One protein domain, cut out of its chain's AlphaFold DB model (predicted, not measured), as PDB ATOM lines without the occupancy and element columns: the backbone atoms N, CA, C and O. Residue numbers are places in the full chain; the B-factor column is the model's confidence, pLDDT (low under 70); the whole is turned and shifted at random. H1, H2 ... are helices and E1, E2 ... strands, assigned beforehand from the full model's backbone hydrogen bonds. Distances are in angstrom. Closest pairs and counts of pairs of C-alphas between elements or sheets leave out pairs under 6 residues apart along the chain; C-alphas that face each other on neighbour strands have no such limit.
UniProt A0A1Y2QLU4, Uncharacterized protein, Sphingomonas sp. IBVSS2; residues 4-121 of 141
ATOM      1  N   GLU A   4      97.342 137.573 140.225       58.91
ATOM      2  CA  GLU A   4      97.459 137.542 141.692       58.91
ATOM      3  C   GLU A   4      98.888 137.834 142.171       58.91
ATOM      4  O   GLU A   4      99.095 138.575 143.132       58.91
ATOM      5  N   ASN A   5      99.890 137.292 141.467       58.00
ATOM      6  CA  ASN A   5     101.292 137.469 141.833       58.00
ATOM      7  C   ASN A   5     101.738 138.925 141.639       58.00
ATOM      8  O   ASN A   5     102.463 139.469 142.470       58.00
ATOM      9  N   ALA A   6     101.268 139.567 140.566       60.16
ATOM     10  CA  ALA A   6     101.535 140.977 140.302       60.16
ATOM     11  C   ALA A   6     100.848 141.894 141.331       60.16
ATOM     12  O   ALA A   6     101.434 142.890 141.747       60.16
ATOM     13  N   GLN A   7      99.636 141.553 141.785       63.78
ATOM     14  CA  GLN A   7      98.917 142.325 142.805       63.78
ATOM     15  C   GLN A   7      99.586 142.269 144.181       63.78
ATOM     16  O   GLN A   7      99.803 143.321 144.785       63.78
ATOM     17  N   ALA A   8      99.959 141.077 144.658       65.12
ATOM     18  CA  ALA A   8     100.659 140.923 145.935       65.12
ATOM     19  C   ALA A   8     101.987 141.698 145.937       65.12
ATOM     20  O   ALA A   8     102.309 142.415 146.886       65.12
ATOM     21  N   MET A   9     102.721 141.619 144.824       67.81
ATOM     22  CA  MET A   9     103.969 142.348 144.652       67.81
ATOM     23  C   MET A   9     103.746 143.863 144.592       67.81
ATOM     24  O   MET A   9     104.422 144.606 145.298       67.81
ATOM     25  N   MET A  10     102.750 144.343 143.842       65.94
ATOM     26  CA  MET A  10     102.400 145.768 143.807       65.94
ATOM     27  C   MET A  10     102.002 146.312 145.181       65.94
ATOM     28  O   MET A  10     102.397 147.425 145.523       65.94
ATOM     29  N   MET A  11     101.238 145.560 145.975       71.81
ATOM     30  CA  MET A  11     100.795 146.013 147.296       71.81
ATOM     31  C   MET A  11     101.979 146.237 148.242       71.81
ATOM     32  O   MET A  11     102.050 147.273 148.901       71.81
ATOM     33  N   ILE A  12     102.945 145.317 148.251       70.25
ATOM     34  CA  ILE A  12     104.150 145.430 149.082       70.25
ATOM     35  C   ILE A  12     105.069 146.541 148.564       70.25
ATOM     36  O   ILE A  12     105.570 147.350 149.342       70.25
ATOM     37  N   MET A  13     105.230 146.648 147.243       72.31
ATOM     38  CA  MET A  13     106.092 147.663 146.632       72.31
ATOM     39  C   MET A  13     105.531 149.087 146.738       72.31
ATOM     40  O   MET A  13     106.305 150.042 146.714       72.31
ATOM     41  N   ARG A  14     104.212 149.262 146.905       73.44
ATOM     42  CA  ARG A  14     103.587 150.576 147.153       73.44
ATOM     43  C   ARG A  14     104.003 151.194 148.488       73.44
ATOM     44  O   ARG A  14     104.124 152.412 148.558       73.44
ATOM     45  N   GLY A  15     104.232 150.375 149.513       73.44
ATOM     46  CA  GLY A  15     104.717 150.821 150.826       73.44
ATOM     47  C   GLY A  15     106.244 150.828 150.965       73.44
ATOM     48  O   GLY A  15     106.760 151.268 151.990       73.44
ATOM     49  N   ALA A  16     106.975 150.331 149.965       81.50
ATOM     50  CA  ALA A  16     108.423 150.195 150.022       81.50
ATOM     51  C   ALA A  16     109.147 151.526 149.755       81.50
ATOM     52  O   ALA A  16     108.691 152.371 148.978       81.50
ATOM     53  N   SER A  17     110.325 151.700 150.361       85.75
ATOM     54  CA  SER A  17     111.168 152.872 150.107       85.75
ATOM     55  C   SER A  17     111.615 152.933 148.640       85.75
ATOM     56  O   SER A  17     111.639 151.928 147.923       85.75
ATOM     57  N   LYS A  18     112.008 154.124 148.168       87.81
ATOM     58  CA  LYS A  18     112.552 154.297 146.809       87.81
ATOM     59  C   LYS A  18     113.716 153.336 146.532       87.81
ATOM     60  O   LYS A  18     113.691 152.656 145.518       87.81
ATOM     61  N   GLN A  19     114.639 153.197 147.480       88.25
ATOM     62  CA  GLN A  19     115.792 152.308 147.352       88.25
ATOM     63  C   GLN A  19     115.398 150.839 147.141       88.25
ATOM     64  O   GLN A  19     115.983 150.166 146.300       88.25
ATOM     65  N   VAL A  20     114.391 150.331 147.860       86.94
ATOM     66  CA  VAL A  20     113.920 148.945 147.676       86.94
ATOM     67  C   VAL A  20     113.340 148.746 146.276       86.94
ATOM     68  O   VAL A  20     113.607 147.730 145.641       86.94
ATOM     69  N   ARG A  21     112.583 149.729 145.774       86.44
ATOM     70  CA  ARG A  21     112.008 149.692 144.422       86.44
ATOM     71  C   ARG A  21     113.085 149.704 143.344       86.44
ATOM     72  O   ARG A  21     113.053 148.850 142.461       86.44
ATOM     73  N   ASP A  22     114.056 150.602 143.467       88.25
ATOM     74  CA  ASP A  22     115.173 150.722 142.528       88.25
ATOM     75  C   ASP A  22     116.042 149.447 142.536       88.25
ATOM     76  O   ASP A  22     116.443 148.948 141.481       88.25
ATOM     77  N   ASN A  23     116.264 148.847 143.711       87.94
ATOM     78  CA  ASN A  23     116.975 147.574 143.836       87.94
ATOM     79  C   ASN A  23     116.196 146.410 143.213       87.94
ATOM     80  O   ASN A  23     116.782 145.613 142.489       87.94
ATOM     81  N   CYS A  24     114.882 146.305 143.437       87.50
ATOM     82  CA  CYS A  24     114.085 145.265 142.780       87.50
ATOM     83  C   CYS A  24     114.087 145.419 141.260       87.50
ATOM     84  O   CYS A  24     114.193 144.425 140.554       87.50
ATOM     85  N   TRP A  25     114.023 146.650 140.751       85.12
ATOM     86  CA  TRP A  25     114.100 146.897 139.314       85.12
ATOM     87  C   TRP A  25     115.461 146.498 138.727       85.12
ATOM     88  O   TRP A  25     115.531 145.867 137.675       85.12
ATOM     89  N   SER A  26     116.550 146.855 139.412       84.88
ATOM     90  CA  SER A  26     117.917 146.636 138.922       84.88
ATOM     91  C   SER A  26     118.435 145.212 139.115       84.88
ATOM     92  O   SER A  26     119.245 144.755 138.310       84.88
ATOM     93  N   LEU A  27     117.989 144.505 140.153       87.00
ATOM     94  CA  LEU A  27     118.488 143.174 140.512       87.00
ATOM     95  C   LEU A  27     117.456 142.065 140.285       87.00
ATOM     96  O   LEU A  27     117.825 140.914 140.062       87.00
ATOM     97  N   GLY A  28     116.168 142.394 140.334       88.06
ATOM     98  CA  GLY A  28     115.086 141.439 140.538       88.06
ATOM     99  C   GLY A  28     114.880 141.126 142.020       88.06
ATOM    100  O   GLY A  28     115.807 141.166 142.836       88.06
ATOM    101  N   CYS A  29     113.646 140.783 142.379       90.25
ATOM    102  CA  CYS A  29     113.264 140.461 143.749       90.25
ATOM    103  C   CYS A  29     112.657 139.067 143.895       90.25
ATOM    104  O   CYS A  29     112.021 138.529 142.989       90.25
ATOM    105  N   VAL A  30     112.855 138.477 145.072       91.31
ATOM    106  CA  VAL A  30     112.160 137.280 145.542       91.31
ATOM    107  C   VAL A  30     111.269 137.688 146.700       91.31
ATOM    108  O   VAL A  30     111.747 138.033 147.781       91.31
ATOM    109  N   LEU A  31     109.967 137.656 146.458       90.75
ATOM    110  CA  LEU A  31     108.949 137.870 147.466       90.75
ATOM    111  C   LEU A  31     108.521 136.512 148.023       90.75
ATOM    112  O   LEU A  31     108.128 135.629 147.264       90.75
ATOM    113  N   ILE A  32     108.603 136.335 149.338       93.00
ATOM    114  CA  ILE A  32     108.229 135.095 150.021       93.00
ATOM    115  C   ILE A  32     107.063 135.406 150.946       93.00
ATOM    116  O   ILE A  32     107.197 136.236 151.842       93.00
ATOM    117  N   VAL A  33     105.930 134.749 150.722       92.56
ATOM    118  CA  VAL A  33     104.692 134.945 151.481       92.56
ATOM    119  C   VAL A  33     104.339 133.652 152.201       92.56
ATOM    120  O   VAL A  33     104.304 132.582 151.589       92.56
ATOM    121  N   ASN A  34     104.076 133.755 153.500       93.56
ATOM    122  CA  ASN A  34     103.494 132.676 154.281       93.56
ATOM    123  C   ASN A  34     101.964 132.752 154.174       93.56
ATOM    124  O   ASN A  34     101.329 133.496 154.911       93.56
ATOM    125  N   ASP A  35     101.379 131.973 153.269       92.12
ATOM    126  CA  ASP A  35      99.930 131.868 153.054       92.12
ATOM    127  C   ASP A  35      99.281 130.788 153.950       92.12
ATOM    128  O   ASP A  35      98.162 130.345 153.688       92.12
ATOM    129  N   THR A  36      99.972 130.311 154.987       91.19
ATOM    130  CA  THR A  36      99.392 129.367 155.954       91.19
ATOM    131  C   THR A  36      98.564 130.092 157.021       91.19
ATOM    132  O   THR A  36      98.743 131.289 157.259       91.19
ATOM    133  N   SER A  37      97.664 129.359 157.682       89.75
ATOM    134  CA  SER A  37      96.860 129.832 158.819       89.75
ATOM    135  C   SER A  37      97.506 129.525 160.173       89.75
ATOM    136  O   SER A  37      97.518 130.386 161.054       89.75
ATOM    137  N   GLY A  38      98.046 128.312 160.342       91.94
ATOM    138  CA  GLY A  38      98.519 127.791 161.632       91.94
ATOM    139  C   GLY A  38     100.035 127.663 161.787       91.94
ATOM    140  O   GLY A  38     100.505 127.320 162.874       91.94
ATOM    141  N   TYR A  39     100.819 127.940 160.739       96.25
ATOM    142  CA  TYR A  39     102.249 127.634 160.717       96.25
ATOM    143  C   TYR A  39     103.124 128.886 160.618       96.25
ATOM    144  O   TYR A  39     102.958 129.733 159.745       96.25
ATOM    145  N   ASP A  40     104.138 128.959 161.472       96.88
ATOM    146  CA  ASP A  40     105.252 129.883 161.275       96.88
ATOM    147  C   ASP A  40     106.261 129.239 160.321       96.88
ATOM    148  O   ASP A  40     106.625 128.074 160.505       96.88
ATOM    149  N   VAL A  41     106.791 129.983 159.350       97.12
ATOM    150  CA  VAL A  41     107.954 129.515 158.580       97.12
ATOM    151  C   VAL A  41     109.207 129.896 159.357       97.12
ATOM    152  O   VAL A  41     109.624 131.053 159.380       97.12
ATOM    153  N   VAL A  42     109.789 128.916 160.037       97.38
ATOM    154  CA  VAL A  42     110.921 129.102 160.955       97.38
ATOM    155  C   VAL A  42     112.276 128.904 160.281       97.38
ATOM    156  O   VAL A  42     113.300 129.249 160.866       97.38
ATOM    157  N   GLY A  43     112.302 128.356 159.065       97.19
ATOM    158  CA  GLY A  43     113.537 128.145 158.321       97.19
ATOM    159  C   GLY A  43     113.363 128.291 156.818       97.19
ATOM    160  O   GLY A  43     112.351 127.871 156.263       97.19
ATOM    161  N   PHE A  44     114.377 128.856 156.171       96.88
ATOM    162  CA  PHE A  44     114.513 128.921 154.722       96.88
ATOM    163  C   PHE A  44     115.957 128.584 154.346       96.88
ATOM    164  O   PHE A  44     116.890 129.203 154.854       96.88
ATOM    165  N   TYR A  45     116.144 127.600 153.471       96.00
ATOM    166  CA  TYR A  45     117.450 127.064 153.105       96.00
ATOM    167  C   TYR A  45     117.581 126.945 151.589       96.00
ATOM    168  O   TYR A  45     116.611 126.628 150.897       96.00
ATOM    169  N   LEU A  46     118.792 127.182 151.090       93.94
ATOM    170  CA  LEU A  46     119.169 127.032 149.686       93.94
ATOM    171  C   LEU A  46     120.126 125.849 149.549       93.94
ATOM    172  O   LEU A  46     121.042 125.719 150.363       93.94
ATOM    173  N   ASP A  47     119.941 125.007 148.537       93.12
ATOM    174  CA  ASP A  47     120.901 123.946 148.235       93.12
ATOM    175  C   ASP A  47     122.063 124.495 147.402       93.12
ATOM    176  O   ASP A  47     121.876 124.961 146.283       93.12
ATOM    177  N   SER A  48     123.267 124.441 147.963       85.38
ATOM    178  CA  SER A  48     124.508 124.894 147.322       85.38
ATOM    179  C   SER A  48     125.328 123.756 146.706       85.38
ATOM    180  O   SER A  48     126.493 123.963 146.339       85.38
ATOM    181  N   ALA A  49     124.787 122.537 146.680       85.75
ATOM    182  CA  ALA A  49     125.437 121.397 146.057       85.75
ATOM    183  C   ALA A  49     125.480 121.551 144.533       85.75
ATOM    184  O   ALA A  49     124.598 122.141 143.908       85.75
ATOM    185  N   LYS A  50     126.522 120.988 143.914       79.88
ATOM    186  CA  LYS A  50     126.557 120.869 142.455       79.88
ATOM    187  C   LYS A  50     125.501 119.853 141.998       79.88
ATOM    188  O   LYS A  50     125.230 118.900 142.734       79.88
ATOM    189  N   PRO A  51     124.962 119.989 140.774       76.75
ATOM    190  CA  PRO A  51     124.051 118.996 140.213       76.75
ATOM    191  C   PRO A  51     124.619 117.571 140.323       76.75
ATOM    192  O   PRO A  51     125.778 117.337 139.984       76.75
ATOM    193  N   GLY A  52     123.808 116.631 140.817       78.25
ATOM    194  CA  GLY A  52     124.192 115.223 140.996       78.25
ATOM    195  C   GLY A  52     124.918 114.895 142.307       78.25
ATOM    196  O   GLY A  52     125.243 113.734 142.536       78.25
ATOM    197  N   GLN A  53     125.158 115.879 143.178       86.88
ATOM    198  CA  GLN A  53     125.696 115.652 144.522       86.88
ATOM    199  C   GLN A  53     124.587 115.647 145.577       86.88
ATOM    200  O   GLN A  53     123.478 116.128 145.346       86.88
ATOM    201  N   SER A  54     124.896 115.101 146.754       87.69
ATOM    202  CA  SER A  54     124.004 115.189 147.910       87.69
ATOM    203  C   SER A  54     123.753 116.655 148.289       87.69
ATOM    204  O   SER A  54     124.706 117.442 148.260       87.69
ATOM    205  N   PRO A  55     122.518 117.020 148.686       88.50
ATOM    206  CA  PRO A  55     122.182 118.395 149.029       88.50
ATOM    207  C   PRO A  55     123.087 118.962 150.118       88.50
ATOM    208  O   PRO A  55     123.318 118.328 151.151       88.50
ATOM    209  N   ARG A  56     123.549 120.193 149.911       92.69
ATOM    210  CA  ARG A  56     124.326 120.958 150.883       92.69
ATOM    211  C   ARG A  56     123.577 122.239 151.203       92.69
ATOM    212  O   ARG A  56     123.831 123.299 150.620       92.69
ATOM    213  N   TRP A  57     122.647 122.106 152.140       94.19
ATOM    214  CA  TRP A  57     121.806 123.197 152.611       94.19
ATOM    215  C   TRP A  57     122.639 124.315 153.241       94.19
ATOM    216  O   TRP A  57     123.584 124.067 153.989       94.19
ATOM    217  N   SER A  58     122.272 125.555 152.931       93.62
ATOM    218  CA  SER A  58     122.827 126.753 153.557       93.62
ATOM    219  C   SER A  58     122.532 126.798 155.062       93.62
ATOM    220  O   SER A  58     121.772 125.998 155.600       93.62
ATOM    221  N   HIS A  59     123.050 127.813 155.751       94.69
ATOM    222  CA  HIS A  59     122.465 128.237 157.025       94.69
ATOM    223  C   HIS A  59     121.030 128.756 156.813       94.69
ATOM    224  O   HIS A  59     120.638 129.068 155.677       94.69
ATOM    225  N   ASN A  60     120.262 128.873 157.901       95.62
ATOM    226  CA  ASN A  60     118.931 129.466 157.839       95.62
ATOM    227  C   ASN A  60     119.040 130.901 157.336       95.62
ATOM    228  O   ASN A  60     119.729 131.735 157.913       95.62
ATOM    229  N   GLN A  61     118.352 131.162 156.242       93.19
ATOM    230  CA  GLN A  61     118.356 132.447 155.595       93.19
ATOM    231  C   GLN A  61     117.490 133.457 156.352       93.19
ATOM    232  O   GLN A  61     117.783 134.648 156.310       93.19
ATOM    233  N   PHE A  62     116.443 133.029 157.055       92.25
ATOM    234  CA  PHE A  62     115.609 133.938 157.837       92.25
ATOM    235  C   PHE A  62     116.291 134.368 159.140       92.25
ATOM    236  O   PHE A  62     116.769 133.530 159.897       92.25
ATOM    237  N   GLY A  63     116.298 135.681 159.401       86.81
ATOM    238  CA  GLY A  63     116.715 136.238 160.693       86.81
ATOM    239  C   GLY A  63     115.651 136.062 161.780       86.81
ATOM    240  O   GLY A  63     115.983 135.873 162.942       86.81
ATOM    241  N   GLU A  64     114.376 136.050 161.386       93.12
ATOM    242  CA  GLU A  64     113.228 135.818 162.264       93.12
ATOM    243  C   GLU A  64     112.187 134.932 161.563       93.12
ATOM    244  O   GLU A  64     112.118 134.937 160.327       93.12
ATOM    245  N   PRO A  65     111.357 134.180 162.309       95.69
ATOM    246  CA  PRO A  65     110.270 133.404 161.724       95.69
ATOM    247  C   PRO A  65     109.286 134.270 160.932       95.69
ATOM    248  O   PRO A  65     108.843 135.317 161.402       95.69
ATOM    249  N   LEU A  66     108.862 133.790 159.764       95.56
ATOM    250  CA  LEU A  66     107.819 134.440 158.978       95.56
ATOM    251  C   LEU A  66     106.441 133.944 159.434       95.56
ATOM    252  O   LEU A  66     106.052 132.809 159.150       95.56
ATOM    253  N   TRP A  67     105.706 134.793 160.149       94.88
ATOM    254  CA  TRP A  67     104.384 134.467 160.700       94.88
ATOM    255  C   TRP A  67     103.304 134.288 159.617       94.88
ATOM    256  O   TRP A  67     103.479 134.779 158.496       94.88
ATOM    257  N   PRO A  68     102.180 133.620 159.940       93.38
ATOM    258  CA  PRO A  68     101.019 133.503 159.060       93.38
ATOM    259  C   PRO A  68     100.606 134.827 158.412       93.38
ATOM    260  O   PRO A  68     100.561 135.873 159.066       93.38
ATOM    261  N   SER A  69     100.285 134.779 157.118       88.62
ATOM    262  CA  SER A  69      99.877 135.925 156.287       88.62
ATOM    263  C   SER A  69     100.886 137.082 156.227       88.62
ATOM    264  O   SER A  69     100.533 138.205 155.858       88.62
ATOM    265  N   LYS A  70     102.151 136.849 156.602       90.94
ATOM    266  CA  LYS A  70     103.240 137.822 156.450       90.94
ATOM    267  C   LYS A  70     104.088 137.512 155.227       90.94
ATOM    268  O   LYS A  70     104.104 136.396 154.706       90.94
ATOM    269  N   ALA A  71     104.825 138.527 154.790       90.81
ATOM    270  CA  ALA A  71     105.728 138.437 153.660       90.81
ATOM    271  C   ALA A  71     107.101 139.023 153.992       90.81
ATOM    272  O   ALA A  71     107.224 139.924 154.820       90.81
ATOM    273  N   THR A  72     108.125 138.526 153.308       91.00
ATOM    274  CA  THR A  72     109.480 139.077 153.330       91.00
ATOM    275  C   THR A  72     110.022 139.186 151.911       91.00
ATOM    276  O   THR A  72     109.646 138.412 151.028       91.00
ATOM    277  N   LEU A  73     110.891 140.166 151.684       90.25
ATOM    278  CA  LEU A  73     111.446 140.490 150.376       90.25
ATOM    279  C   LEU A  73     112.961 140.309 150.388       90.25
ATOM    280  O   LEU A  73     113.641 140.690 151.339       90.25
ATOM    281  N   ARG A  74     113.485 139.743 149.304       90.12
ATOM    282  CA  ARG A  74     114.919 139.586 149.057       90.12
ATOM    283  C   ARG A  74     115.284 140.077 147.674       90.12
ATOM    284  O   ARG A  74     114.490 139.953 146.748       90.12
ATOM    285  N   PHE A  75     116.509 140.563 147.529       90.81
ATOM    286  CA  PHE A  75     117.080 140.883 146.227       90.81
ATOM    287  C   PHE A  75     117.747 139.649 145.629       90.81
ATOM    288  O   PHE A  75     118.347 138.844 146.345       90.81
ATOM    289  N   LYS A  76     117.639 139.497 144.313       90.25
ATOM    290  CA  LYS A  76     118.385 138.488 143.569       90.25
ATOM    291  C   LYS A  76     119.807 138.989 143.386       90.25
ATOM    292  O   LYS A  76     120.032 140.007 142.753       90.25
ATOM    293  N   THR A  77     120.773 138.302 143.974       86.31
ATOM    294  CA  THR A  77     122.196 138.671 143.871       86.31
ATOM    295  C   THR A  77     123.042 137.529 143.318       86.31
ATOM    296  O   THR A  77     124.266 137.598 143.365       86.31
ATOM    297  N   GLY A  78     122.404 136.454 142.848       84.69
ATOM    298  CA  GLY A  78     123.091 135.271 142.352       84.69
ATOM    299  C   GLY A  78     123.434 135.349 140.863       84.69
ATOM    300  O   GLY A  78     122.858 136.130 140.101       84.69
ATOM    301  N   SER A  79     124.380 134.508 140.451       86.81
ATOM    302  CA  SER A  79     124.809 134.319 139.060       86.81
ATOM    303  C   SER A  79     123.928 133.304 138.318       86.81
ATOM    304  O   SER A  79     122.939 132.809 138.862       86.81
ATOM    305  N   ALA A  80     124.247 133.010 137.054       86.25
ATOM    306  CA  ALA A  80     123.454 132.125 136.191       86.25
ATOM    307  C   ALA A  80     123.241 130.706 136.764       86.25
ATOM    308  O   ALA A  80     122.217 130.075 136.508       86.25
ATOM    309  N   ASP A  81     124.167 130.220 137.585       84.62
ATOM    310  CA  ASP A  81     124.068 128.963 138.336       84.62
ATOM    311  C   ASP A  81     122.933 128.959 139.375       84.62
ATOM    312  O   ASP A  81     122.394 127.907 139.700       84.62
ATOM    313  N   THR A  82     122.501 130.133 139.840       87.25
ATOM    314  CA  THR A  82     121.409 130.272 140.816       87.25
ATOM    315  C   THR A  82     120.026 130.443 140.180       87.25
ATOM    316  O   THR A  82     119.040 130.724 140.869       87.25
ATOM    317  N   CYS A  83     119.913 130.284 138.856       88.12
ATOM    318  CA  CYS A  83     118.633 130.433 138.166       88.12
ATOM    319  C   CYS A  83     117.625 129.330 138.496       88.12
ATOM    320  O   CYS A  83     116.426 129.555 138.333       88.12
ATOM    321  N   SER A  84     118.092 128.174 138.967       89.12
ATOM    322  CA  SER A  84     117.261 127.048 139.388       89.12
ATOM    323  C   SER A  84     117.880 126.387 140.616       89.12
ATOM    324  O   SER A  84     118.616 125.411 140.506       89.12
ATOM    325  N   MET A  85     117.580 126.940 141.788       90.00
ATOM    326  CA  MET A  85     118.092 126.470 143.072       90.00
ATOM    327  C   MET A  85     117.016 125.674 143.807       90.00
ATOM    328  O   MET A  85     115.909 126.198 143.992       90.00
ATOM    329  N   PRO A  86     117.315 124.453 144.279       94.06
ATOM    330  CA  PRO A  86     116.475 123.785 145.255       94.06
ATOM    331  C   PRO A  86     116.390 124.620 146.534       94.06
ATOM    332  O   PRO A  86     117.384 125.163 147.027       94.06
ATOM    333  N   VAL A  87     115.183 124.724 147.071       95.06
ATOM    334  CA  VAL A  87     114.881 125.455 148.297       95.06
ATOM    335  C   VAL A  87     114.130 124.567 149.268       95.06
ATOM    336  O   VAL A  87     113.324 123.729 148.860       95.06
ATOM    337  N   ARG A  88     114.359 124.791 150.558       96.81
ATOM    338  CA  ARG A  88     113.631 124.136 151.641       96.81
ATOM    339  C   ARG A  88     113.083 125.171 152.605       96.81
ATOM    340  O   ARG A  88     113.819 126.038 153.075       96.81
ATOM    341  N   PHE A  89     111.811 125.033 152.939       97.19
ATOM    342  CA  PHE A  89     111.149 125.777 153.997       97.19
ATOM    343  C   PHE A  89     110.822 124.833 155.143       97.19
ATOM    344  O   PHE A  89     110.289 123.750 154.922       97.19
ATOM    345  N   VAL A  90     111.131 125.252 156.365       97.25
ATOM    346  CA  VAL A  90     110.762 124.524 157.582       97.25
ATOM    347  C   VAL A  90     109.656 125.303 158.264       97.25
ATOM    348  O   VAL A  90     109.822 126.479 158.596       97.25
ATOM    349  N   LEU A  91     108.530 124.639 158.463       97.06
ATOM    350  CA  LEU A  91     107.341 125.190 159.078       97.06
ATOM    351  C   LEU A  91     107.193 124.611 160.479       97.06
ATOM    352  O   LEU A  91     107.566 123.467 160.730       97.06
ATOM    353  N   ARG A  92     106.640 125.403 161.394       97.06
ATOM    354  CA  ARG A  92     106.315 124.979 162.752       97.06
ATOM    355  C   ARG A  92     104.887 125.380 163.088       97.06
ATOM    356  O   ARG A  92     104.577 126.569 163.068       97.06
ATOM    357  N   HIS A  93     104.051 124.407 163.432       95.75
ATOM    358  CA  HIS A  93     102.689 124.668 163.885       95.75
ATOM    359  C   HIS A  93     102.724 125.469 165.194       95.75
ATOM    360  O   HIS A  93     103.522 125.181 166.096       95.75
ATOM    361  N   ARG A  94     101.887 126.501 165.314       93.31
ATOM    362  CA  ARG A  94     101.959 127.450 166.437       93.31
ATOM    363  C   ARG A  94     101.542 126.833 167.771       93.31
ATOM    364  O   ARG A  94     102.175 127.126 168.783       93.31
ATOM    365  N   GLU A  95     100.542 125.954 167.748       92.25
ATOM    366  CA  GLU A  95     100.001 125.294 168.945       92.25
ATOM    367  C   GLU A  95     100.748 123.992 169.262       92.25
ATOM    368  O   GLU A  95     101.476 123.923 170.247       92.25
ATOM    369  N   THR A  96     100.651 122.988 168.382       94.31
ATOM    370  CA  THR A  96     101.268 121.660 168.569       94.31
ATOM    371  C   THR A  96     102.798 121.646 168.518       94.31
ATOM    372  O   THR A  96     103.411 120.665 168.928       94.31
ATOM    373  N   ARG A  97     103.439 122.709 168.007       95.06
ATOM    374  CA  ARG A  97     104.894 122.791 167.757       95.06
ATOM    375  C   ARG A  97     105.438 121.760 166.763       95.06
ATOM    376  O   ARG A  97     106.658 121.703 166.585       95.06
ATOM    377  N   GLU A  98     104.569 121.009 166.091       94.56
ATOM    378  CA  GLU A  98     104.941 120.067 165.040       94.56
ATOM    379  C   GLU A  98     105.728 120.779 163.939       94.56
ATOM    380  O   GLU A  98     105.406 121.909 163.558       94.56
ATOM    381  N   LYS A  99     106.775 120.120 163.436       95.81
ATOM    382  CA  LYS A  99     107.590 120.629 162.338       95.81
ATOM    383  C   LYS A  99     107.326 119.840 161.071       95.81
ATOM    384  O   LYS A  99     107.306 118.616 161.099       95.81
ATOM    385  N   THR A 100     107.219 120.557 159.962       94.94
ATOM    386  CA  THR A 100     107.133 119.965 158.627       94.94
ATOM    387  C   THR A 100     108.037 120.715 157.658       94.94
ATOM    388  O   THR A 100     108.415 121.865 157.905       94.94
ATOM    389  N   GLU A 101     108.417 120.057 156.570       95.69
ATOM    390  CA  GLU A 101     109.304 120.614 155.554       95.69
ATOM    391  C   GLU A 101     108.604 120.655 154.199       95.69
ATOM    392  O   GLU A 101     107.989 119.683 153.767       95.69
ATOM    393  N   ILE A 102     108.747 121.779 153.501       94.12
ATOM    394  CA  ILE A 102     108.302 121.936 152.118       94.12
ATOM    395  C   ILE A 102     109.531 122.219 151.268       94.12
ATOM    396  O   ILE A 102     110.246 123.197 151.495       94.12
ATOM    397  N   ASN A 103     109.766 121.369 150.274       93.81
ATOM    398  CA  ASN A 103     110.843 121.542 149.307       93.81
ATOM    399  C   ASN A 103     110.282 122.079 147.984       93.81
ATOM    400  O   ASN A 103     109.138 121.807 147.621       93.81
ATOM    401  N   GLY A 104     111.096 122.826 147.250       91.50
ATOM    402  CA  GLY A 104     110.750 123.327 145.925       91.50
ATOM    403  C   GLY A 104     111.980 123.792 145.162       91.50
ATOM    404  O   GLY A 104     113.107 123.557 145.588       91.50
ATOM    405  N   THR A 105     111.755 124.502 144.062       91.94
ATOM    406  CA  THR A 105     112.818 125.108 143.254       91.94
ATOM    407  C   THR A 105     112.469 126.562 142.984       91.94
ATOM    408  O   THR A 105     111.313 126.884 142.705       91.94
ATOM    409  N   SER A 106     113.454 127.453 143.075       91.38
ATOM    410  CA  SER A 106     113.267 128.882 142.823       91.38
ATOM    411  C   SER A 106     114.475 129.499 142.118       91.38
ATOM    412  O   SER A 106     115.564 128.929 142.094       91.38
ATOM    413  N   SER A 107     114.267 130.673 141.529       89.81
ATOM    414  CA  SER A 107     115.276 131.412 140.775       89.81
ATOM    415  C   SER A 107     115.778 132.610 141.572       89.81
ATOM    416  O   SER A 107     114.991 133.490 141.932       89.81
ATOM    417  N   PHE A 108     117.091 132.671 141.798       89.00
ATOM    418  CA  PHE A 108     117.770 133.757 142.518       89.00
ATOM    419  C   PHE A 108     118.788 134.516 141.657       89.00
ATOM    420  O   PHE A 108     119.458 135.420 142.159       89.00
ATOM    421  N   CYS A 109     118.885 134.174 140.372       88.75
ATOM    422  CA  CYS A 109     119.778 134.843 139.441       88.75
ATOM    423  C   CYS A 109     119.210 136.188 138.981       88.75
ATOM    424  O   CYS A 109     117.999 136.342 138.815       88.75
ATOM    425  N   THR A 110     120.091 137.158 138.758       86.19
ATOM    426  CA  THR A 110     119.709 138.515 138.329       86.19
ATOM    427  C   THR A 110     119.196 138.564 136.889       86.19
ATOM    428  O   THR A 110     118.354 139.397 136.566       86.19
ATOM    429  N   ALA A 111     119.655 137.649 136.028       81.31
ATOM    430  CA  ALA A 111     119.277 137.570 134.620       81.31
ATOM    431  C   ALA A 111     118.661 136.196 134.280       81.31
ATOM    432  O   ALA A 111     119.289 135.177 134.566       81.31
ATOM    433  N   PRO A 112     117.487 136.130 133.623       73.44
ATOM    434  CA  PRO A 112     116.689 137.255 133.132       73.44
ATOM    435  C   PRO A 112     116.015 138.034 134.271       73.44
ATOM    436  O   PRO A 112     115.508 137.420 135.209       73.44
ATOM    437  N   HIS A 113     115.958 139.368 134.149       74.44
ATOM    438  CA  HIS A 113     115.312 140.273 135.111       74.44
ATOM    439  C   HIS A 113     113.822 139.961 135.250       74.44
ATOM    440  O   HIS A 113     112.972 140.470 134.519       74.44
ATOM    441  N   LYS A 114     113.511 139.059 136.177       77.94
ATOM    442  CA  LYS A 114     112.158 138.632 136.508       77.94
ATOM    443  C   LYS A 114     112.042 138.483 138.005       77.94
ATOM    444  O   LYS A 114     112.814 137.749 138.620       77.94
ATOM    445  N   ASP A 115     111.020 139.102 138.561       83.81
ATOM    446  CA  ASP A 115     110.656 138.888 139.948       83.81
ATOM    447  C   ASP A 115     110.108 137.476 140.174       83.81
ATOM    448  O   ASP A 115     109.499 136.857 139.293       83.81
ATOM    449  N   THR A 116     110.322 136.960 141.378       86.81
ATOM    450  CA  THR A 116     109.844 135.649 141.806       86.81
ATOM    451  C   THR A 116     108.957 135.801 143.028       86.81
ATOM    452  O   THR A 116     109.347 136.420 144.010       86.81
ATOM    453  N   LEU A 117     107.771 135.198 142.975       88.56
ATOM    454  CA  LEU A 117     106.884 135.069 144.122       88.56
ATOM    455  C   LEU A 117     106.872 133.613 144.586       88.56
ATOM    456  O   LEU A 117     106.520 132.722 143.815       88.56
ATOM    457  N   ILE A 118     107.207 133.394 145.851       91.12
ATOM    458  CA  ILE A 118     107.083 132.116 146.544       91.12
ATOM    459  C   ILE A 118     105.909 132.235 147.516       91.12
ATOM    460  O   ILE A 118     105.946 133.049 148.436       91.12
ATOM    461  N   ARG A 119     104.867 131.424 147.314       91.50
ATOM    462  CA  ARG A 119     103.717 131.323 148.223       91.50
ATOM    463  C   ARG A 119     103.804 129.998 148.965       91.50
ATOM    464  O   ARG A 119     103.717 128.944 148.340       91.50
ATOM    465  N   ILE A 120     103.984 130.056 150.276       91.06
ATOM    466  CA  ILE A 120     104.073 128.875 151.134       91.06
ATOM    467  C   ILE A 120     102.671 128.583 151.654       91.06
ATOM    468  O   ILE A 120     102.111 129.387 152.391       91.06
ATOM    469  N   LYS A 121     102.101 127.449 151.249       89.31
ATOM    470  CA  LYS A 121     100.741 127.036 151.606       89.31
ATOM    471  C   LYS A 121     100.777 125.677 152.294       89.31
ATOM    472  O   LYS A 121     101.506 124.795 151.856       89.31
TER     473      LYS A 121
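Overview. This is residues 4 to 121 of the 141 residues of an uncharacterized protein of Sphingomonas sp. IBVSS2 (UniProt A0A1Y2QLU4). Two small three-stranded sheets, E2 E4 E5 and E3 E1 E6, lie partly face to face as a loose sandwich, with H1 crossing the other face of E3 E1 E6 and H2 packed by the E3 end of that sheet. H3, one short turn, sits by the first residue of E4 and the last of E5, and residues 47 to 70, a long link with no named element, make a wide loop from E2 to E3, their C-alphas 9 to 23 A from the mean of all C-alphas. The 118 printed residues hold three named helices and six named strands, in the order H1 H2 E1 E2 E3 H3 E4 E5 E6; the class is mixed, helices and strands. Sheet E2 E4 E5 is all antiparallel and E3 E1 E6 is mixed. The whole is compact, with a radius of gyration of the C-alphas of 14.6 A and spans of 41 by 38 by 24 A.

Arrangement. The sheet of E2, residues 39 to 46, E4, residues 85 to 93, and E5, residues 99 to 106, is strongly twisted. E4 and E5 form a hairpin, with N 87 and O 104 2.8 A apart, within hydrogen-bond range. E2, antiparallel to E4 with N 45 and O 88 at 2.8 A, bends by 52 degrees at residue 42. In the other sheet E1, residues 29 to 34, is the inner strand. E3, residues 71 to 75, is antiparallel to it, with N 30 and O 74 at 2.8 A; E6, residues 116 to 120, is parallel to it, with N 31 and O 116 at 2.8 A. The closest C-alphas of E1 and E2 are those of Asn 34 and Val 41, 7.0 A; those of E5 and E6 are Ser 106 and Thr 116, 7.7 A. H1, residues 4 to 14, and H2, residues 18 to 27, are on the sheet E3 E1 E6, two layers with helices on one face of a sheet. H1 runs across the strands at a height over the sheet of 10.1 A. The closest C-alphas of H2 and E3 are those of Leu 27 and Phe 75, 6.3 A. H3, residues 80 to 83, is apart from H1 and H2. In H1 and H2 every O i to N i+4 pair is within hydrogen-bond range; H3 is too short for one.

Along the chain. E4 is 26.0 A long from first to last C-alpha, E5 21.9 A, E2 20.2 A, E1 16.3 A and H1 15.4 A. H1 begins at C-alpha 4, (97.459, 137.542, 141.692), and E6 ends at C-alpha 120, (104.073, 128.875, 151.134).

Size, cuts and confidence. The two C-alphas farthest apart are those of Ser 26 and Thr 96, 42.2 A. The printed part has no cut, and the link from E2 to E3 is long. Residues 14 to 19 stand free, of which 14 belongs to H1 and 18 to 19 to H2. Mean pLDDT of the printed part is 87.9; residues 4 to 10 are under 70.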